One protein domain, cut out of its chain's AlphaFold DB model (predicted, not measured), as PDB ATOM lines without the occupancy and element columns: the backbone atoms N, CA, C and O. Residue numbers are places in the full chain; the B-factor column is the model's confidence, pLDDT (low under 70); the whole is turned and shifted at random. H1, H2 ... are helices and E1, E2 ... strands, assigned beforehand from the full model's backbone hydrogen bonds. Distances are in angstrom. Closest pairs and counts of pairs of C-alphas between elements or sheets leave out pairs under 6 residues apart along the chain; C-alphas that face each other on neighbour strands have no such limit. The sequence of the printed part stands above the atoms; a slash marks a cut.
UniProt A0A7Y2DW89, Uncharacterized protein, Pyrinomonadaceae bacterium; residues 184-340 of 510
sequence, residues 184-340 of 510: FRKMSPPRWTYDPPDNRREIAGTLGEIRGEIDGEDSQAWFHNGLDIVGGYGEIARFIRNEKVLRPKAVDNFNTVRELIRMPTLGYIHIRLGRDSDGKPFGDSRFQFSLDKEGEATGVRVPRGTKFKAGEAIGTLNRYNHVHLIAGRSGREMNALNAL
ATOM      1  N   PHE A 184     331.833 150.726 333.975       91.75
ATOM      2  CA  PHE A 184     330.998 151.741 334.614       91.75
ATOM      3  C   PHE A 184     329.693 151.986 333.837       91.75
ATOM      4  O   PHE A 184     328.620 152.101 334.439       91.75
ATOM      5  N   ARG A 185     329.776 152.013 332.502       91.94
ATOM      6  CA  ARG A 185     328.641 152.218 331.597       91.94
ATOM      7  C   ARG A 185     327.584 151.126 331.747       91.94
ATOM      8  O   ARG A 185     326.403 151.446 331.822       91.94
ATOM      9  N   LYS A 186     327.991 149.859 331.893       90.75
ATOM     10  CA  LYS A 186     327.070 148.720 332.095       90.75
ATOM     11  C   LYS A 186     326.246 148.823 333.381       90.75
ATOM     12  O   LYS A 186     325.178 148.232 333.473       90.75
ATOM     13  N   MET A 187     326.737 149.557 334.381       86.88
ATOM     14  CA  MET A 187     326.050 149.724 335.664       86.88
ATOM     15  C   MET A 187     324.927 150.770 335.619       86.88
ATOM     16  O   MET A 187     324.210 150.923 336.608       86.88
ATOM     17  N   SER A 188     324.817 151.547 334.539       84.06
ATOM     18  CA  SER A 188     323.959 152.734 334.479       84.06
ATOM     19  C   SER A 188     322.797 152.510 333.512       84.06
ATOM     20  O   SER A 188     323.048 152.184 332.351       84.06
ATOM     21  N   PRO A 189     321.533 152.698 333.936       90.38
ATOM     22  CA  PRO A 189     320.435 152.734 332.981       90.38
ATOM     23  C   PRO A 189     320.591 153.947 332.041       90.38
ATOM     24  O   PRO A 189     321.137 154.971 332.462       90.38
ATOM     25  N   PRO A 190     320.112 153.860 330.786       95.12
ATOM     26  CA  PRO A 190     320.107 154.986 329.855       95.12
ATOM     27  C   PRO A 190     319.212 156.103 330.393       95.12
ATOM     28  O   PRO A 190     317.991 155.944 330.432       95.12
ATOM     29  N   ARG A 191     319.802 157.215 330.849       96.38
ATOM     30  CA  ARG A 191     319.038 158.303 331.472       96.38
ATOM     31  C   ARG A 191     319.826 159.611 331.620       96.38
ATOM     32  O   ARG A 191     320.986 159.606 332.024       96.38
ATOM     33  N   TRP A 192     319.139 160.734 331.412       97.50
ATOM     34  CA  TRP A 192     319.561 162.077 331.825       97.50
ATOM     35  C   TRP A 192     319.174 162.417 333.275       97.50
ATOM     36  O   TRP A 192     318.286 161.813 333.876       97.50
ATOM     37  N   THR A 193     319.796 163.452 333.837       97.31
ATOM     38  CA  THR A 193     319.563 163.946 335.210       97.31
ATOM     39  C   THR A 193     318.196 164.600 335.433       97.31
ATOM     40  O   THR A 193     317.972 165.161 336.499       97.31
ATOM     41  N   TYR A 194     317.275 164.524 334.472       97.38
ATOM     42  CA  TYR A 194     315.978 165.206 334.474       97.38
ATOM     43  C   TYR A 194     314.871 164.283 333.943       97.38
ATOM     44  O   TYR A 194     315.150 163.162 333.507       97.38
ATOM     45  N   ASP A 195     313.621 164.751 333.972       95.81
ATOM     46  CA  ASP A 195     312.510 164.161 333.214       95.81
ATOM     47  C   ASP A 195     312.128 165.043 332.013       95.81
ATOM     48  O   ASP A 195     312.177 166.266 332.129       95.81
ATOM     49  N   PRO A 196     311.696 164.458 330.881       96.88
ATOM     50  CA  PRO A 196     311.760 163.031 330.570       96.88
ATOM     51  C   PRO A 196     313.215 162.519 330.491       96.88
ATOM     52  O   PRO A 196     314.096 163.265 330.046       96.88
ATOM     53  N   PRO A 197     313.495 161.281 330.948       96.50
ATOM     54  CA  PRO A 197     314.856 160.747 331.073       96.50
ATOM     55  C   PRO A 197     315.576 160.493 329.757       96.50
ATOM     56  O   PRO A 197     316.798 160.365 329.751       96.50
ATOM     57  N   ASP A 198     314.826 160.348 328.676       96.38
ATOM     58  CA  ASP A 198     315.292 159.956 327.354       96.38
ATOM     59  C   ASP A 198     315.386 161.145 326.387       96.38
ATOM     60  O   ASP A 198     315.837 160.993 325.251       96.38
ATOM     61  N   ASN A 199     314.966 162.335 326.822       94.25
ATOM     62  CA  ASN A 199     315.085 163.553 326.034       94.25
ATOM     63  C   ASN A 199     316.506 164.094 326.111       94.25
ATOM     64  O   ASN A 199     317.014 164.344 327.204       94.25
ATOM     65  N   ARG A 200     317.116 164.300 324.937       94.69
ATOM     66  CA  ARG A 200     318.445 164.903 324.792       94.69
ATOM     67  C   ARG A 200     318.508 166.213 325.579       94.69
ATOM     68  O   ARG A 200     317.563 167.000 325.553       94.69
ATOM     69  N   ARG A 201     319.630 166.442 326.258       94.62
ATOM     70  CA  ARG A 201     319.906 167.678 326.997       94.62
ATOM     71  C   ARG A 201     321.102 168.395 326.391       94.62
ATOM     72  O   ARG A 201     322.017 167.747 325.883       94.62
ATOM     73  N   GLU A 202     321.078 169.723 326.450       94.81
ATOM     74  CA  GLU A 202     322.232 170.542 326.086       94.81
ATOM     75  C   GLU A 202     323.362 170.301 327.098       94.81
ATOM     76  O   GLU A 202     323.141 170.269 328.313       94.81
ATOM     77  N   ILE A 203     324.580 170.143 326.584       95.62
ATOM     78  CA  ILE A 203     325.811 170.099 327.372       95.62
ATOM     79  C   ILE A 203     326.459 171.480 327.301       95.62
ATOM     80  O   ILE A 203     326.664 172.020 326.214       95.62
ATOM     81  N   ALA A 204     326.766 172.050 328.462       94.56
ATOM     82  CA  ALA A 204     327.365 173.376 328.608       94.56
ATOM     83  C   ALA A 204     328.830 173.349 329.061       94.56
ATOM     84  O   ALA A 204     329.455 174.407 329.113       94.56
ATOM     85  N   GLY A 205     329.353 172.169 329.389       95.44
ATOM     86  CA  GLY A 205     330.714 171.991 329.863       95.44
ATOM     87  C   GLY A 205     331.100 170.520 329.905       95.44
ATOM     88  O   GLY A 205     330.302 169.665 330.292       95.44
ATOM     89  N   THR A 206     332.330 170.231 329.513       96.06
ATOM     90  CA  THR A 206     332.889 168.889 329.337       96.06
ATOM     91  C   THR A 206     334.144 168.683 330.181       96.06
ATOM     92  O   THR A 206     334.718 169.624 330.739       96.06
ATOM     93  N   LEU A 207     334.556 167.425 330.328       95.81
ATOM     94  CA  LEU A 207     335.701 167.059 331.149       95.81
ATOM     95  C   LEU A 207     336.994 167.697 330.625       95.81
ATOM     96  O   LEU A 207     337.313 167.552 329.452       95.81
ATOM     97  N   GLY A 208     337.784 168.303 331.511       94.44
ATOM     98  CA  GLY A 208     339.094 168.852 331.155       94.44
ATOM     99  C   GLY A 208     339.059 170.290 330.643       94.44
ATOM    100  O   GLY A 208     340.121 170.873 330.431       94.44
ATOM    101  N   GLU A 209     337.880 170.902 330.513       95.56
ATOM    102  CA  GLU A 209     337.766 172.350 330.325       95.56
ATOM    103  C   GLU A 209     338.460 173.099 331.459       95.56
ATOM    104  O   GLU A 209     338.315 172.740 332.629       95.56
ATOM    105  N   ILE A 210     339.195 174.161 331.138       95.75
ATOM    106  CA  ILE A 210     339.655 175.094 332.164       95.75
ATOM    107  C   ILE A 210     338.447 175.766 332.835       95.75
ATOM    108  O   ILE A 210     337.414 176.006 332.210       95.75
ATOM    109  N   ARG A 211     338.577 176.073 334.121       94.25
ATOM    110  CA  ARG A 211     337.746 177.023 334.864       94.25
ATOM    111  C   ARG A 211     338.691 177.987 335.575       94.25
ATOM    112  O   ARG A 211     339.678 177.527 336.145       94.25
ATOM    113  N   GLY A 212     338.388 179.281 335.542       94.44
ATOM    114  CA  GLY A 212     339.317 180.336 335.956       94.44
ATOM    115  C   GLY A 212     340.119 180.888 334.777       94.44
ATOM    116  O   GLY A 212     339.649 180.816 333.640       94.44
ATOM    117  N   GLU A 213     341.301 181.439 335.045       94.62
ATOM    118  CA  GLU A 213     342.151 182.122 334.058       94.62
ATOM    119  C   GLU A 213     343.641 181.816 334.281       94.62
ATOM    120  O   GLU A 213     344.064 181.546 335.407       94.62
ATOM    121  N   ILE A 214     344.414 181.830 333.188       93.88
ATOM    122  CA  ILE A 214     345.881 181.760 333.192       93.88
ATOM    123  C   ILE A 214     346.438 183.099 332.716       93.88
ATOM    124  O   ILE A 214     346.474 183.369 331.514       93.88
ATOM    125  N   ASP A 215     346.896 183.927 333.643       87.12
ATOM    126  CA  ASP A 215     347.393 185.287 333.406       87.12
ATOM    127  C   ASP A 215     348.866 185.487 333.820       87.12
ATOM    128  O   ASP A 215     349.540 186.373 333.282       87.12
ATOM    129  N   GLY A 216     349.410 184.625 334.686       78.75
ATOM    130  CA  GLY A 216     350.797 184.687 335.164       78.75
ATOM    131  C   GLY A 216     351.075 183.782 336.370       78.75
ATOM    132  O   GLY A 216     350.468 182.720 336.507       78.75
ATOM    133  N   GLU A 217     351.995 184.194 337.246       68.38
ATOM    134  CA  GLU A 217     352.409 183.417 338.430       68.38
ATOM    135  C   GLU A 217     351.256 183.143 339.418       68.38
ATOM    136  O   GLU A 217     351.243 182.090 340.055       68.38
ATOM    137  N   ASP A 218     350.245 184.017 339.469       71.62
ATOM    138  CA  ASP A 218     349.096 183.915 340.384       71.62
ATOM    139  C   ASP A 218     347.856 183.223 339.781       71.62
ATOM    140  O   ASP A 218     346.780 183.233 340.392       71.62
ATOM    141  N   SER A 219     347.999 182.588 338.610       81.50
ATOM    142  CA  SER A 219     346.899 181.962 337.858       81.50
ATOM    143  C   SER A 219     346.001 181.082 338.741       81.50
ATOM    144  O   SER A 219     346.426 180.053 339.274       81.50
ATOM    145  N   GLN A 220     344.720 181.440 338.850       88.19
ATOM    146  CA  GLN A 220     343.713 180.661 339.576       88.19
ATOM    147  C   GLN A 220     342.877 179.843 338.595       88.19
ATOM    148  O   GLN A 220     341.792 180.260 338.189       88.19
ATOM    149  N   ALA A 221     343.371 178.659 338.228       93.00
ATOM    150  CA  ALA A 221     342.696 177.787 337.276       93.00
ATOM    151  C   ALA A 221     342.662 176.313 337.706       93.00
ATOM    152  O   ALA A 221     343.572 175.794 338.353       93.00
ATOM    153  N   TRP A 222     341.591 175.612 337.333       94.00
ATOM    154  CA  TRP A 222     341.424 174.178 337.575       94.00
ATOM    155  C   TRP A 222     340.677 173.497 336.430       94.00
ATOM    156  O   TRP A 222     339.988 174.148 335.648       94.00
ATOM    157  N   PHE A 223     340.777 172.170 336.350       94.50
ATOM    158  CA  PHE A 223     340.001 171.400 335.383       94.50
ATOM    159  C   PHE A 223     338.559 171.205 335.850       94.50
ATOM    160  O   PHE A 223     338.292 170.767 336.974       94.50
ATOM    161  N   HIS A 224     337.618 171.440 334.947       95.19
ATOM    162  CA  HIS A 224     336.257 170.960 335.052       95.19
ATOM    163  C   HIS A 224     336.259 169.421 335.077       95.19
ATOM    164  O   HIS A 224     336.745 168.759 334.159       95.19
ATOM    165  N   ASN A 225     335.758 168.832 336.162       94.19
ATOM    166  CA  ASN A 225     335.871 167.399 336.452       94.19
ATOM    167  C   ASN A 225     334.561 166.621 336.231       94.19
ATOM    168  O   ASN A 225     334.390 165.536 336.793       94.19
ATOM    169  N   GLY A 226     333.638 167.174 335.445       95.50
ATOM    170  CA  GLY A 226     332.323 166.596 335.209       95.50
ATOM    171  C   GLY A 226     331.749 166.961 333.845       95.50
ATOM    172  O   GLY A 226     332.473 167.337 332.925       95.50
ATOM    173  N   LEU A 227     330.434 166.809 333.733       97.31
ATOM    174  CA  LEU A 227     329.618 167.215 332.597       97.31
ATOM    175  C   LEU A 227     328.552 168.188 333.100       97.31
ATOM    176  O   LEU A 227     327.780 167.831 333.990       97.31
ATOM    177  N   ASP A 228     328.501 169.384 332.526       97.31
ATOM    178  CA  ASP A 228     327.494 170.384 332.873       97.31
ATOM    179  C   ASP A 228     326.283 170.185 331.960       97.31
ATOM    180  O   ASP A 228     326.336 170.469 330.762       97.31
ATOM    181  N   ILE A 229     325.195 169.652 332.515       97.31
ATOM    182  CA  ILE A 229     323.971 169.317 331.780       97.31
ATOM    183  C   ILE A 229     322.940 170.409 332.046       97.31
ATOM    184  O   ILE A 229     322.441 170.526 333.168       97.31
ATOM    185  N   VAL A 230     322.604 171.198 331.029       96.06
ATOM    186  CA  VAL A 230     321.716 172.364 331.158       96.06
ATOM    187  C   VAL A 230     320.316 171.949 331.616       96.06
ATOM    188  O   VAL A 230     319.782 170.928 331.175       96.06
ATOM    189  N   GLY A 231     319.725 172.762 332.491       95.50
ATOM    190  CA  GLY A 231     318.336 172.650 332.927       95.50
ATOM    191  C   GLY A 231     317.776 173.998 333.391       95.50
ATOM    192  O   GLY A 231     318.492 174.995 333.471       95.50
ATOM    193  N   GLY A 232     316.479 174.047 333.673       95.19
ATOM    194  CA  GLY A 232     315.802 175.260 334.134       95.19
ATOM    195  C   GLY A 232     315.988 175.521 335.630       95.19
ATOM    196  O   GLY A 232     316.087 174.588 336.425       95.19
ATOM    197  N   TYR A 233     315.967 176.790 336.047       96.00
ATOM    198  CA  TYR A 233     315.849 177.129 337.469       96.00
ATOM    199  C   TYR A 233     314.634 176.416 338.078       96.00
ATOM    200  O   TYR A 233     313.540 176.484 337.521       96.00
ATOM    201  N   GLY A 234     314.815 175.736 339.211       96.44
ATOM    202  CA  GLY A 234     313.727 174.996 339.852       96.44
ATOM    203  C   GLY A 234     313.401 173.637 339.221       96.44
ATOM    204  O   GLY A 234     312.618 172.887 339.799       96.44
ATOM    205  N   GLU A 235     314.011 173.263 338.089       97.75
ATOM    206  CA  GLU A 235     313.819 171.934 337.501       97.75
ATOM    207  C   GLU A 235     314.350 170.854 338.453       97.75
ATOM    208  O   GLU A 235     315.406 171.010 339.077       97.75
ATOM    209  N   ILE A 236     313.611 169.749 338.585       98.06
ATOM    210  CA  ILE A 236     313.970 168.657 339.491       98.06
ATOM    211  C   ILE A 236     315.116 167.843 338.885       98.06
ATOM    212  O   ILE A 236     314.958 167.159 337.872       98.06
ATOM    213  N   ALA A 237     316.257 167.854 339.570       98.31
ATOM    214  CA  ALA A 237     317.373 166.966 339.299       98.31
ATOM    215  C   ALA A 237     317.104 165.572 339.888       98.31
ATOM    216  O   ALA A 237     316.576 165.428 340.996       98.31
ATOM    217  N   ARG A 238     317.502 164.530 339.160       98.06
ATOM    218  CA  ARG A 238     317.240 163.126 339.493       98.06
ATOM    219  C   ARG A 238     318.503 162.288 339.471       98.06
ATOM    220  O   ARG A 238     319.402 162.501 338.656       98.06
ATOM    221  N   PHE A 239     318.544 161.286 340.345       97.75
ATOM    222  CA  PHE A 239     319.621 160.304 340.333       97.75
ATOM    223  C   PHE A 239     319.579 159.510 339.028       97.75
ATOM    224  O   PHE A 239     318.525 159.031 338.619       97.75
ATOM    225  N   ILE A 240     320.728 159.316 338.386       96.12
ATOM    226  CA  ILE A 240     320.800 158.541 337.137       96.12
ATOM    227  C   ILE A 240     321.080 157.052 337.379       96.12
ATOM    228  O   ILE A 240     320.970 156.246 336.464       96.12
ATOM    229  N   ARG A 241     321.437 156.663 338.612       94.38
ATOM    230  CA  ARG A 241     321.758 155.277 338.981       94.38
ATOM    231  C   ARG A 241     321.438 154.986 340.446       94.38
ATOM    232  O   ARG A 241     321.521 155.871 341.293       94.38
ATOM    233  N   ASN A 242     321.154 153.716 340.734       95.88
ATOM    234  CA  ASN A 242     321.050 153.190 342.091       95.88
ATOM    235  C   ASN A 242     322.399 153.286 342.821       95.88
ATOM    236  O   ASN A 242     323.376 152.672 342.393       95.88
ATOM    237  N   GLU A 243     322.453 153.987 343.951       95.50
ATOM    238  CA  GLU A 243     323.651 154.050 344.792       95.50
ATOM    239  C   GLU A 243     323.303 154.112 346.281       95.50
ATOM    240  O   GLU A 243     322.217 154.522 346.692       95.50
ATOM    241  N   LYS A 244     324.266 153.693 347.105       96.44
ATOM    242  CA  LYS A 244     324.201 153.784 348.563       96.44
ATOM    243  C   LYS A 244     325.206 154.817 349.045       96.44
ATOM    244  O   LYS A 244     326.374 154.754 348.674       96.44
ATOM    245  N   VAL A 245     324.787 155.721 349.918       96.25
ATOM    246  CA  VAL A 245     325.679 156.693 350.550       96.25
ATOM    247  C   VAL A 245     326.711 155.962 351.414       96.25
ATOM    248  O   VAL A 245     326.350 155.237 352.342       96.25
ATOM    249  N   LEU A 246     328.003 156.141 351.124       92.19
ATOM    250  CA  LEU A 246     329.096 155.523 351.897       92.19
ATOM    251  C   LEU A 246     329.897 156.519 352.737       92.19
ATOM    252  O   LEU A 246     330.616 156.101 353.644       92.19
ATOM    253  N   ARG A 247     329.793 157.817 352.445       91.25
ATOM    254  CA  ARG A 247     330.540 158.859 353.152       91.25
ATOM    255  C   ARG A 247     329.783 159.283 354.410       91.25
ATOM    256  O   ARG A 247     328.566 159.430 354.327       91.25
ATOM    257  N   PRO A 248     330.470 159.513 355.544       89.12
ATOM    258  CA  PRO A 248     329.843 160.119 356.718       89.12
ATOM    259  C   PRO A 248     329.240 161.494 356.392       89.12
ATOM    260  O   PRO A 248     328.093 161.762 356.738       89.12
ATOM    261  N   LYS A 249     329.984 162.312 355.635       90.12
ATOM    262  CA  LYS A 249     329.542 163.595 355.081       90.12
ATOM    263  C   LYS A 249     329.457 163.485 353.557       90.12
ATOM    264  O   LYS A 249     330.463 163.593 352.859       90.12
ATOM    265  N   ALA A 250     328.271 163.151 353.051       94.50
ATOM    266  CA  ALA A 250     328.022 162.994 351.615       94.50
ATOM    267  C   ALA A 250     327.485 164.263 350.947       94.50
ATOM    268  O   ALA A 250     327.534 164.366 349.727       94.50
ATOM    269  N   VAL A 251     326.982 165.206 351.739       95.88
ATOM    270  CA  VAL A 251     326.427 166.481 351.283       95.88
ATOM    271  C   VAL A 251     327.278 167.631 351.804       95.88
ATOM    272  O   VAL A 251     327.844 167.526 352.897       95.88
ATOM    273  N   ASP A 252     327.396 168.701 351.025       94.00
ATOM    274  CA  ASP A 252     328.153 169.890 351.425       94.00
ATOM    275  C   ASP A 252     327.643 171.168 350.749       94.00
ATOM    276  O   ASP A 252     326.850 171.110 349.808       94.00
ATOM    277  N   ASN A 253     328.147 172.313 351.221       95.69
ATOM    278  CA  ASN A 253     327.868 173.651 350.687       95.69
ATOM    279  C   ASN A 253     326.371 174.012 350.666       95.69
ATOM    280  O   ASN A 253     325.890 174.627 349.708       95.69
ATOM    281  N   PHE A 254     325.642 173.599 351.703       95.62
ATOM    282  CA  PHE A 254     324.213 173.857 351.859       95.62
ATOM    283  C   PHE A 254     323.857 175.330 351.614       95.62
ATOM    284  O   PHE A 254     324.535 176.227 352.109       95.62
ATOM    285  N   ASN A 255     322.784 175.560 350.855       94.19
ATOM    286  CA  ASN A 255     322.256 176.878 350.503       94.19
ATOM    287  C   ASN A 255     323.235 177.782 349.736       94.19
ATOM    288  O   ASN A 255     323.074 179.000 349.675       94.19
ATOM    289  N   THR A 256     324.250 177.189 349.109       96.00
ATOM    290  CA  THR A 256     325.120 177.892 348.170       96.00
ATOM    291  C   THR A 256     324.850 177.421 346.750       96.00
ATOM    292  O   THR A 256     324.272 176.364 346.494       96.00
ATOM    293  N   VAL A 257     325.379 178.169 345.788       94.38
ATOM    294  CA  VAL A 257     325.384 177.736 344.394       94.38
ATOM    295  C   VAL A 257     326.128 176.418 344.167       94.38
ATOM    296  O   VAL A 257     325.816 175.736 343.203       94.38
ATOM    297  N   ARG A 258     327.069 176.029 345.036       96.00
ATOM    298  CA  ARG A 258     327.858 174.789 344.922       96.00
ATOM    299  C   ARG A 258     327.335 173.662 345.807       96.00
ATOM    300  O   ARG A 258     328.086 172.724 346.087       96.00
ATOM    301  N   GLU A 259     326.093 173.765 346.271       97.94
ATOM    302  CA  GLU A 259     325.455 172.700 347.033       97.94
ATOM    303  C   GLU A 259     325.492 171.388 346.245       97.94
ATOM    304  O   GLU A 259     325.232 171.362 345.034       97.94
ATOM    305  N   LEU A 260     325.910 170.319 346.925       97.44
ATOM    306  CA  LEU A 260     326.216 169.050 346.281       97.44
ATOM    307  C   LEU A 260     325.891 167.839 347.134       97.44
ATOM    308  O   LEU A 260     326.022 167.871 348.358       97.44
ATOM    309  N   ILE A 261     325.598 166.732 346.452       98.00
ATOM    310  CA  ILE A 261     325.650 165.385 347.015       98.00
ATOM    311  C   ILE A 261     326.675 164.543 346.256       98.00
ATOM    312  O   ILE A 261     326.684 164.467 345.024       98.00
ATOM    313  N   ARG A 262     327.550 163.875 347.004       96.19
ATOM    314  CA  ARG A 262     328.579 162.990 346.474       96.19
ATOM    315  C   ARG A 262     328.318 161.548 346.881       96.19
ATOM    316  O   ARG A 262     328.604 161.118 348.000       96.19
ATOM    317  N   MET A 263     327.812 160.798 345.914       96.19
ATOM    318  CA  MET A 263     327.659 159.354 345.972       96.19
ATOM    319  C   MET A 263     329.018 158.674 345.707       96.19
ATOM    320  O   MET A 263     329.945 159.326 345.208       96.19
ATOM    321  N   PRO A 264     329.188 157.382 346.053       92.31
ATOM    322  CA  PRO A 264     330.448 156.665 345.849       92.31
ATOM    323  C   PRO A 264     331.029 156.811 344.446       92.31
ATOM    324  O   PRO A 264     332.240 156.957 344.298       92.31
ATOM    325  N   THR A 265     330.171 156.777 343.432       93.69
ATOM    326  CA  THR A 265     330.586 156.731 342.030       93.69
ATOM    327  C   THR A 265     329.961 157.823 341.169       93.69
ATOM    328  O   THR A 265     330.373 157.976 340.024       93.69
ATOM    329  N   LEU A 266     329.036 158.621 341.709       96.19
ATOM    330  CA  LEU A 266     328.461 159.800 341.050       96.19
ATOM    331  C   LEU A 266     328.499 161.026 341.964       96.19
ATOM    332  O   LEU A 266     328.449 160.895 343.186       96.19
ATOM    333  N   GLY A 267     328.622 162.217 341.399       97.62
ATOM    334  CA  GLY A 267     328.491 163.478 342.127       97.62
ATOM    335  C   GLY A 267     327.522 164.392 341.405       97.62
ATOM    336  O   GLY A 267     327.531 164.424 340.181       97.62
ATOM    337  N   TYR A 268     326.705 165.113 342.158       98.44
ATOM    338  CA  TYR A 268     325.734 166.053 341.618       98.44
ATOM    339  C   TYR A 268     325.911 167.380 342.345       98.44
ATOM    340  O   TYR A 268     325.866 167.407 343.577       98.44
ATOM    341  N   ILE A 269     326.155 168.449 341.594       98.06
ATOM    342  CA  ILE A 269     326.404 169.799 342.113       98.06
ATOM    343  C   ILE A 269     325.408 170.769 341.463       98.06
ATOM    344  O   ILE A 269     324.864 170.474 340.399       98.06
ATOM    345  N   HIS A 270     325.195 171.915 342.117       97.25
ATOM    346  CA  HIS A 270     324.284 172.999 341.732       97.25
ATOM    347  C   HIS A 270     322.802 172.692 341.994       97.25
ATOM    348  O   HIS A 270     321.905 173.180 341.304       97.25
ATOM    349  N   ILE A 271     322.541 171.910 343.048       97.38
ATOM    350  CA  ILE A 271     321.207 171.413 343.402       97.38
ATOM    351  C   ILE A 271     320.861 171.815 344.836       97.38
ATOM    352  O   ILE A 271     321.645 171.579 345.750       97.38
ATOM    353  N   ARG A 272     319.654 172.346 345.046       97.38
ATOM    354  CA  ARG A 272     319.031 172.481 346.369       97.38
ATOM    355  C   ARG A 272     318.569 171.107 346.836       97.38
ATOM    356  O   ARG A 272     317.513 170.629 346.430       97.38
ATOM    357  N   LEU A 273     319.379 170.434 347.643       97.94
ATOM    358  CA  LEU A 273     319.130 169.047 348.019       97.94
ATOM    359  C   LEU A 273     317.855 168.928 348.848       97.94
ATOM    360  O   LEU A 273     317.656 169.673 349.811       97.94
ATOM    361  N   GLY A 274     317.008 167.977 348.457       97.44
ATOM    362  CA  GLY A 274     315.741 167.665 349.105       97.44
ATOM    363  C   GLY A 274     314.729 168.810 349.111       97.44
ATOM    364  O   GLY A 274     313.803 168.743 349.915       97.44
ATOM    365  N   ARG A 275     314.915 169.856 348.292       97.00
ATOM    366  CA  ARG A 275     314.119 171.093 348.326       97.00
ATOM    367  C   ARG A 275     313.675 171.553 346.943       97.00
ATOM    368  O   ARG A 275     314.392 171.376 345.952       97.00
ATOM    369  N   ASP A 276     312.506 172.183 346.904       95.12
ATOM    370  CA  ASP A 276     311.974 172.857 345.722       95.12
ATOM    371  C   ASP A 276     312.646 174.217 345.456       95.12
ATOM    372  O   ASP A 276     313.629 174.595 346.109       95.12
ATOM    373  N   SER A 277     312.161 174.926 344.433       93.94
ATOM    374  CA  SER A 277     312.691 176.224 344.005       93.94
ATOM    375  C   SER A 277     312.542 177.325 345.050       93.94
ATOM    376  O   SER A 277     313.348 178.260 345.037       93.94
ATOM    377  N   ASP A 278     311.561 177.188 345.942       91.38
ATOM    378  CA  ASP A 278     311.263 178.125 347.026       91.38
ATOM    379  C   ASP A 278     312.025 177.753 348.308       91.38
ATOM    380  O   ASP A 278     311.950 178.444 349.318       91.38
ATOM    381  N   GLY A 279     312.810 176.669 348.264       91.31
ATOM    382  CA  GLY A 279     313.597 176.178 349.390       91.31
ATOM    383  C   GLY A 279     312.812 175.269 350.333       91.31
ATOM    384  O   GLY A 279     313.377 174.807 351.327       91.31
ATOM    385  N   LYS A 280     311.555 174.947 350.019       92.25
ATOM    386  CA  LYS A 280     310.722 174.087 350.852       92.25
ATOM    387  C   LYS A 280     311.117 172.615 350.663       92.25
ATOM    388  O   LYS A 280     311.285 172.155 349.530       92.25
ATOM    389  N   PRO A 281     311.279 171.841 351.752       93.50
ATOM    390  CA  PRO A 281     311.585 170.419 351.658       93.50
ATOM    391  C   PRO A 281     310.521 169.615 350.901       93.50
ATOM    392  O   PRO A 281     309.325 169.794 351.115       93.50
ATOM    393  N   PHE A 282     310.955 168.637 350.103       88.50
ATOM    394  CA  PHE A 282     310.067 167.694 349.407       88.50
ATOM    395  C   PHE A 282     309.317 166.726 350.336       88.50
ATOM    396  O   PHE A 282     308.426 166.011 349.888       88.50
ATOM    397  N   GLY A 283     309.718 166.633 351.608       88.25
ATOM    398  CA  GLY A 283     309.178 165.660 352.565       88.25
ATOM    399  C   GLY A 283     309.828 164.270 352.515       88.25
ATOM    400  O   GLY A 283     309.396 163.371 353.232       88.25
ATOM    401  N   ASP A 284     310.883 164.070 351.717       95.50
ATOM    402  CA  ASP A 284     311.670 162.832 351.749       95.50
ATOM    403  C   ASP A 284     312.547 162.789 353.011       95.50
ATOM    404  O   ASP A 284     313.552 163.497 353.122       95.50
ATOM    405  N   SER A 285     312.187 161.914 353.954       95.19
ATOM    406  CA  SER A 285     312.836 161.778 355.264       95.19
ATOM    407  C   SER A 285     314.315 161.378 355.202       95.19
ATOM    408  O   SER A 285     315.017 161.426 356.216       95.19
ATOM    409  N   ARG A 286     314.815 160.954 354.033       96.69
ATOM    410  CA  ARG A 286     316.243 160.684 353.812       96.69
ATOM    411  C   ARG A 286     317.081 161.962 353.805       96.69
ATOM    412  O   ARG A 286     318.277 161.881 354.097       96.69
ATOM    413  N   PHE A 287     316.478 163.111 353.498       97.06
ATOM    414  CA  PHE A 287     317.086 164.434 353.613       97.06
ATOM    415  C   PHE A 287     316.723 165.034 354.974       97.06
ATOM    416  O   PHE A 287     315.635 165.558 355.186       97.06
ATOM    417  N   GLN A 288     317.642 164.919 355.926       94.44
ATOM    418  CA  GLN A 288     317.459 165.367 357.302       94.44
ATOM    419  C   GLN A 288     317.925 166.815 357.437       94.44
ATOM    420  O   GLN A 288     319.129 167.082 357.401       94.44
ATOM    421  N   PHE A 289     316.985 167.741 357.587       93.94
ATOM    422  CA  PHE A 289     317.295 169.158 357.749       93.94
ATOM    423  C   PHE A 289     317.640 169.491 359.202       93.94
ATOM    424  O   PHE A 289     317.070 168.937 360.139       93.94
ATOM    425  N   SER A 290     318.617 170.374 359.386       90.75
ATOM    426  CA  SER A 290     318.843 171.072 360.655       90.75
ATOM    427  C   SER A 290     318.126 172.407 360.580       90.75
ATOM    428  O   SER A 290     318.221 173.064 359.546       90.75
ATOM    429  N   LEU A 291     317.410 172.770 361.641       91.25
ATOM    430  CA  LEU A 291     316.612 173.991 361.708       91.25
ATOM    431  C   LEU A 291     317.202 174.935 362.760       91.25
ATOM    432  O   LEU A 291     317.787 174.464 363.740       91.25
ATOM    433  N   ASP A 292     317.092 176.241 362.542       89.25
ATOM    434  CA  ASP A 292     317.316 177.239 363.593       89.25
ATOM    435  C   ASP A 292     316.083 177.389 364.507       89.25
ATOM    436  O   ASP A 292     315.178 176.549 364.503       89.25
ATOM    437  N   LYS A 293     316.078 178.419 365.361       91.88
ATOM    438  CA  LYS A 293     314.999 178.650 366.336       91.88
ATOM    439  C   LYS A 293     313.716 179.129 365.661       91.88
ATOM    440  O   LYS A 293     312.636 178.940 366.210       91.88
ATOM    441  N   GLU A 294     313.854 179.737 364.492       92.19
ATOM    442  CA  GLU A 294     312.793 180.273 363.654       92.19
ATOM    443  C   GLU A 294     312.179 179.184 362.756       92.19
ATOM    444  O   GLU A 294     311.103 179.381 362.193       92.19
ATOM    445  N   GLY A 295     312.811 178.006 362.687       87.94
ATOM    446  CA  GLY A 295     312.357 176.859 361.901       87.94
ATOM    447  C   GLY A 295     312.931 176.821 360.485       87.94
ATOM    448  O   GLY A 295     312.545 175.951 359.701       87.94
ATOM    449  N   GLU A 296     313.868 177.710 360.163       89.50
ATOM    450  CA  GLU A 296     314.509 177.786 358.858       89.50
ATOM    451  C   GLU A 296     315.636 176.764 358.735       89.50
ATOM    452  O   GLU A 296     316.400 176.492 359.667       89.50
ATOM    453  N   ALA A 297     315.757 176.162 357.552       92.38
ATOM    454  CA  ALA A 297     316.763 175.139 357.319       92.38
ATOM    455  C   ALA A 297     318.170 175.758 357.263       92.38
ATOM    456  O   ALA A 297     318.493 176.523 356.358       92.38
ATOM    457  N   THR A 298     319.041 175.347 358.182       91.94
ATOM    458  CA  THR A 298     320.454 175.761 358.283       91.94
ATOM    459  C   THR A 298     321.428 174.718 357.735       91.94
ATOM    460  O   THR A 298     322.620 174.980 357.566       91.94
ATOM    461  N   GLY A 299     320.937 173.516 357.435       93.06
ATOM    462  CA  GLY A 299     321.734 172.444 356.860       93.06
ATOM    463  C   GLY A 299     320.879 171.276 356.398       93.06
ATOM    464  O   GLY A 299     319.730 171.125 356.804       93.06
ATOM    465  N   VAL A 300     321.472 170.400 355.593       95.00
ATOM    466  CA  VAL A 300     320.883 169.115 355.206       95.00
ATOM    467  C   VAL A 300     321.906 168.014 355.421       95.00
ATOM    468  O   VAL A 300     323.105 168.209 355.223       95.00
ATOM    469  N   ARG A 301     321.437 166.841 355.834       93.12
ATOM    470  CA  ARG A 301     322.230 165.626 355.972       93.12
ATOM    471  C   ARG A 301     321.523 164.489 355.263       93.12
ATOM    472  O   ARG A 301     320.321 164.311 355.396       93.12
ATOM    473  N   VAL A 302     322.304 163.660 354.585       96.00
ATOM    474  CA  VAL A 302     321.840 162.369 354.083       96.00
ATOM    475  C   VAL A 302     322.634 161.280 354.806       96.00
ATOM    476  O   VAL A 302     323.855 161.225 354.635       96.00
ATOM    477  N   PRO A 303     321.993 160.443 355.646       92.62
ATOM    478  CA  PRO A 303     322.702 159.449 356.445       92.62
ATOM    479  C   PRO A 303     323.547 158.479 355.610       92.62
ATOM    480  O   PRO A 303     323.162 158.047 354.521       92.62
ATOM    481  N   ARG A 304     324.697 158.064 356.152       92.44
ATOM    482  CA  ARG A 304     325.459 156.940 355.597       92.44
ATOM    483  C   ARG A 304     324.588 155.681 355.616       92.44
ATOM    484  O   ARG A 304     323.931 155.391 356.607       92.44
ATOM    485  N   GLY A 305     324.611 154.919 354.527       95.00
ATOM    486  CA  GLY A 305     323.780 153.729 354.344       95.00
ATOM    487  C   GLY A 305     322.457 153.994 353.626       95.00
ATOM    488  O   GLY A 305     321.874 153.036 353.115       95.00
ATOM    489  N   THR A 306     322.032 155.257 353.500       97.81
ATOM    490  CA  THR A 306     320.861 155.643 352.705       97.81
ATOM    491  C   THR A 306     321.024 155.186 351.261       97.81
ATOM    492  O   THR A 306     322.085 155.361 350.656       97.81
ATOM    493  N   LYS A 307     319.975 154.577 350.708       97.94
ATOM    494  CA  LYS A 307     319.930 154.085 349.330       97.94
ATOM    495  C   LYS A 307     319.022 154.991 348.504       97.94
ATOM    496  O   LYS A 307     317.936 155.339 348.968       97.94
ATOM    497  N   PHE A 308     319.456 155.304 347.291       97.69
ATOM    498  CA  PHE A 308     318.643 155.960 346.272       97.69
ATOM    499  C   PHE A 308     318.566 155.085 345.032       97.69
ATOM    500  O   PHE A 308     319.499 154.327 344.741       97.69
ATOM    501  N   LYS A 309     317.453 155.193 344.311       96.88
ATOM    502  CA  LYS A 309     317.243 154.541 343.019       96.88
ATOM    503  C   LYS A 309     317.353 155.548 341.877       96.88
ATOM    504  O   LYS A 309     317.116 156.740 342.059       96.88
ATOM    505  N   ALA A 310     317.689 155.059 340.688       96.38
ATOM    506  CA  ALA A 310     317.619 155.853 339.470       96.38
ATOM    507  C   ALA A 310     316.201 156.428 339.285       96.38
ATOM    508  O   ALA A 310     315.212 155.729 339.496       96.38
ATOM    509  N   GLY A 311     316.114 157.696 338.888       96.69
ATOM    510  CA  GLY A 311     314.869 158.444 338.709       96.69
ATOM    511  C   GLY A 311     314.335 159.125 339.970       96.69
ATOM    512  O   GLY A 311     313.522 160.039 339.849       96.69
ATOM    513  N   GLU A 312     314.797 158.762 341.168       97.50
ATOM    514  CA  GLU A 312     314.387 159.463 342.389       97.50
ATOM    515  C   GLU A 312     314.890 160.915 342.386       97.50
ATOM    516  O   GLU A 312     315.973 161.213 341.871       97.50
ATOM    517  N   ALA A 313     314.080 161.819 342.943       97.62
ATOM    518  CA  ALA A 313     314.411 163.234 343.038       97.62
ATOM    519  C   ALA A 313     315.587 163.454 344.002       97.62
ATOM    520  O   ALA A 313     315.640 162.882 345.089       97.62
ATOM    521  N   ILE A 314     316.524 164.305 343.587       97.69
ATOM    522  CA  ILE A 314     317.642 164.773 344.413       97.69
ATOM    523  C   ILE A 314     317.263 166.092 345.080       97.69
ATOM    524  O   ILE A 314     317.546 166.309 346.255       97.69
ATOM    525  N   GLY A 315     316.673 166.991 344.299       97.88
ATOM    526  CA  GLY A 315     316.526 168.405 344.614       97.88
ATOM    527  C   GLY A 315     316.182 169.194 343.359       97.88
ATOM    528  O   GLY A 315     316.037 168.607 342.286       97.88
ATOM    529  N   THR A 316     316.094 170.513 343.471       98.12
ATOM    530  CA  THR A 316     315.900 171.401 342.315       98.12
ATOM    531  C   THR A 316     317.163 172.159 341.941       98.12
ATOM    532  O   THR A 316     318.024 172.421 342.784       98.12
ATOM    533  N   LEU A 317     317.287 172.535 340.671       97.69
ATOM    534  CA  LEU A 317     318.385 173.375 340.207       97.69
ATOM    535  C   LEU A 317     318.362 174.760 340.849       97.69
ATOM    536  O   LEU A 317     317.321 175.419 340.943       97.69
ATOM    537  N   ASN A 318     319.546 175.219 341.251       94.62
ATOM    538  CA  ASN A 318     319.759 176.599 341.668       94.62
ATOM    539  C   ASN A 318     320.092 177.507 340.472       94.62
ATOM    540  O   ASN A 318     320.065 177.085 339.320       94.62
ATOM    541  N   ARG A 319     320.425 178.774 340.748       94.19
ATOM    542  CA  ARG A 319     320.689 179.805 339.728       94.19
ATOM    543  C   ARG A 319     321.836 179.513 338.743       94.19
ATOM    544  O   ARG A 319     322.007 180.285 337.809       94.19
ATOM    545  N   TYR A 320     322.627 178.453 338.932       92.31
ATOM    546  CA  TYR A 320     323.600 178.000 337.924       92.31
ATOM    547  C   TYR A 320     322.946 177.287 336.726       92.31
ATOM    548  O   TYR A 320     323.592 177.163 335.686       92.31
ATOM    549  N   ASN A 321     321.675 176.869 336.838       94.25
ATOM    550  CA  ASN A 321     320.851 176.341 335.737       94.25
ATOM    551  C   ASN A 321     321.472 175.141 334.993       94.25
ATOM    552  O   ASN A 321     321.343 174.988 333.778       94.25
ATOM    553  N   HIS A 322     322.182 174.283 335.719       96.38
ATOM    554  CA  HIS A 322     322.639 172.990 335.220       96.38
ATOM    555  C   HIS A 322     322.932 172.048 336.382       96.38
ATOM    556  O   HIS A 322     323.269 172.495 337.476       96.38
ATOM    557  N   VAL A 323     322.866 170.742 336.135       98.31
ATOM    558  CA  VAL A 323     323.497 169.747 337.000       98.31
ATOM    559  C   VAL A 323     324.932 169.603 336.525       98.31
ATOM    560  O   VAL A 323     325.168 169.179 335.394       98.31
ATOM    561  N   HIS A 324     325.884 169.897 337.404       98.12
ATOM    562  CA  HIS A 324     327.260 169.461 337.202       98.12
ATOM    563  C   HIS A 324     327.370 168.012 337.685       98.12
ATOM    564  O   HIS A 324     327.290 167.725 338.889       98.12
ATOM    565  N   LEU A 325     327.486 167.091 336.730       98.25
ATOM    566  CA  LEU A 325     327.486 165.652 336.952       98.25
ATOM    567  C   LEU A 325     328.910 165.098 336.899       98.25
ATOM    568  O   LEU A 325     329.562 165.097 335.858       98.25
ATOM    569  N   ILE A 326     329.367 164.540 338.013       97.56
ATOM    570  CA  ILE A 326     330.659 163.859 338.106       97.56
ATOM    571  C   ILE A 326     330.445 162.358 337.920       97.56
ATOM    572  O   ILE A 326     329.727 161.736 338.706       97.56
ATOM    573  N   ALA A 327     331.126 161.759 336.942       96.12
ATOM    574  CA  ALA A 327     331.192 160.311 336.759       96.12
ATOM    575  C   ALA A 327     332.507 159.749 337.322       96.12
ATOM    576  O   ALA A 327     333.582 160.255 337.020       96.12
ATOM    577  N   GLY A 328     332.439 158.690 338.130       92.88
ATOM    578  CA  GLY A 328     333.609 158.059 338.751       92.88
ATOM    579  C   GLY A 328     333.771 158.405 340.232       92.88
ATOM    580  O   GLY A 328     332.974 159.146 340.812       92.88
ATOM    581  N   ARG A 329     334.791 157.835 340.882       90.19
ATOM    582  CA  ARG A 329     335.127 158.119 342.293       90.19
ATOM    583  C   ARG A 329     335.889 159.439 342.405       90.19
ATOM    584  O   ARG A 329     336.447 159.915 341.423       90.19
ATOM    585  N   SER A 330     335.919 160.044 343.595       86.19
ATOM    586  CA  SER A 330     336.666 161.296 343.794       86.19
ATOM    587  C   SER A 330     338.152 161.104 343.492       86.19
ATOM    588  O   SER A 330     338.769 160.191 344.031       86.19
ATOM    589  N   GLY A 331     338.725 161.970 342.657       85.06
ATOM    590  CA  GLY A 331     340.110 161.865 342.188       85.06
ATOM    591  C   GLY A 331     340.337 160.821 341.091       85.06
ATOM    592  O   GLY A 331     341.477 160.634 340.674       85.06
ATOM    593  N   ARG A 332     339.283 160.126 340.653       86.62
ATOM    594  CA  ARG A 332     339.272 159.130 339.571       86.62
ATOM    595  C   ARG A 332     338.077 159.377 338.652       86.62
ATOM    596  O   ARG A 332     337.400 158.442 338.219       86.62
ATOM    597  N   GLU A 333     337.782 160.650 338.434       91.88
ATOM    598  CA  GLU A 333     336.718 161.090 337.554       91.88
ATOM    599  C   GLU A 333     336.992 160.623 336.117       91.88
ATOM    600  O   GLU A 333     338.122 160.666 335.621       91.88
ATOM    601  N   MET A 334     335.945 160.120 335.474       93.31
ATOM    602  CA  MET A 334     335.949 159.633 334.102       93.31
ATOM    603  C   MET A 334     335.249 160.649 333.212       93.31
ATOM    604  O   MET A 334     334.353 161.364 333.666       93.31
ATOM    605  N   ASN A 335     335.574 160.642 331.924       95.81
ATOM    606  CA  ASN A 335     334.782 161.381 330.953       95.81
ATOM    607  C   ASN A 335     333.355 160.825 330.939       95.81
ATOM    608  O   ASN A 335     333.144 159.658 330.606       95.81
ATOM    609  N   ALA A 336     332.381 161.641 331.339       96.12
ATOM    610  CA  ALA A 336     330.998 161.213 331.495       96.12
ATOM    611  C   ALA A 336     330.362 160.780 330.164       96.12
ATOM    612  O   ALA A 336     329.566 159.842 330.166       96.12
ATOM    613  N   LEU A 337     330.763 161.380 329.036       95.88
ATOM    614  CA  LEU A 337     330.317 160.962 327.701       95.88
ATOM    615  C   LEU A 337     330.771 159.526 327.383       95.88
ATOM    616  O   LEU A 337     330.069 158.760 326.723       95.88
ATOM    617  N   ASN A 338     331.913 159.109 327.940       95.44
ATOM    618  CA  ASN A 338     332.393 157.732 327.855       95.44
ATOM    619  C   ASN A 338     331.773 156.823 328.929       95.44
ATOM    620  O   ASN A 338     331.343 155.708 328.653       95.44
ATOM    621  N   ALA A 339     331.714 157.275 330.177       95.31
ATOM    622  CA  ALA A 339     331.339 156.427 331.302       95.31
ATOM    623  C   ALA A 339     329.825 156.200 331.432       95.31
ATOM    624  O   ALA A 339     329.417 155.220 332.049       95.31
ATOM    625  N   LEU A 340     328.982 157.077 330.885       95.69
ATOM    626  CA  LEU A 340     327.528 157.022 331.055       95.69
ATOM    627  C   LEU A 340     326.812 156.608 329.767       95.69
ATOM    628  O   LEU A 340     327.389 156.611 328.680       95.69
TER     629      LEU A 340
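Overview. This is residues 184 to 340 of the 510 residues of an uncharacterized protein of Pyrinomonadaceae bacterium (UniProt A0A7Y2DW89). With little regular structure, short strands make a loose sandwich: the branched sheet E1, E4, E6, E7, E12, E13 is partly face to face with the sheet E5 - E11 - E8. Hairpins E2-E3 and E9-E10 lie toward opposite ends of the longest axis. The printed part has 157 residues, 56 in named elements, mostly strand: E1 to E13, then H1; the sheets are antiparallel. It is compact, radius of gyration of the C-alphas 15.7 A, spanning 48 by 41 by 30 A.

Along the chain. E1 is residues 203 to 205, from C-alpha 203 at (325.811, 170.099, 327.372); E2 210 to 213; E3 221 to 223; E4 227 to 230; E5 236 to 238; E6 260 to 262; E7 266 to 269; E8 271 to 273; E9 288 to 291; E10 297 to 301; E11 313 to 317; E12 322 to 329, 20.7 A from first to last C-alpha; E13 332 to 334; H1 336 to 339, ending with C-alpha 339 at (331.339, 156.427, 331.302).

Arrangement. E4 and E13 lie on one side of E12, E7 on the other; N 229 and O 323 are 2.9 A apart, N 334 and O 327 2.8 A, N 326 and O 267 2.8 A. H1, too short for an O i to N i+4 pair, is on this sheet at height 7.6 A.

Size, cuts and confidence. The printed part has no cut. Links E5 to E6, E8 to E9 and E10 to E11 are long. Residue 217 is under pLDDT 70.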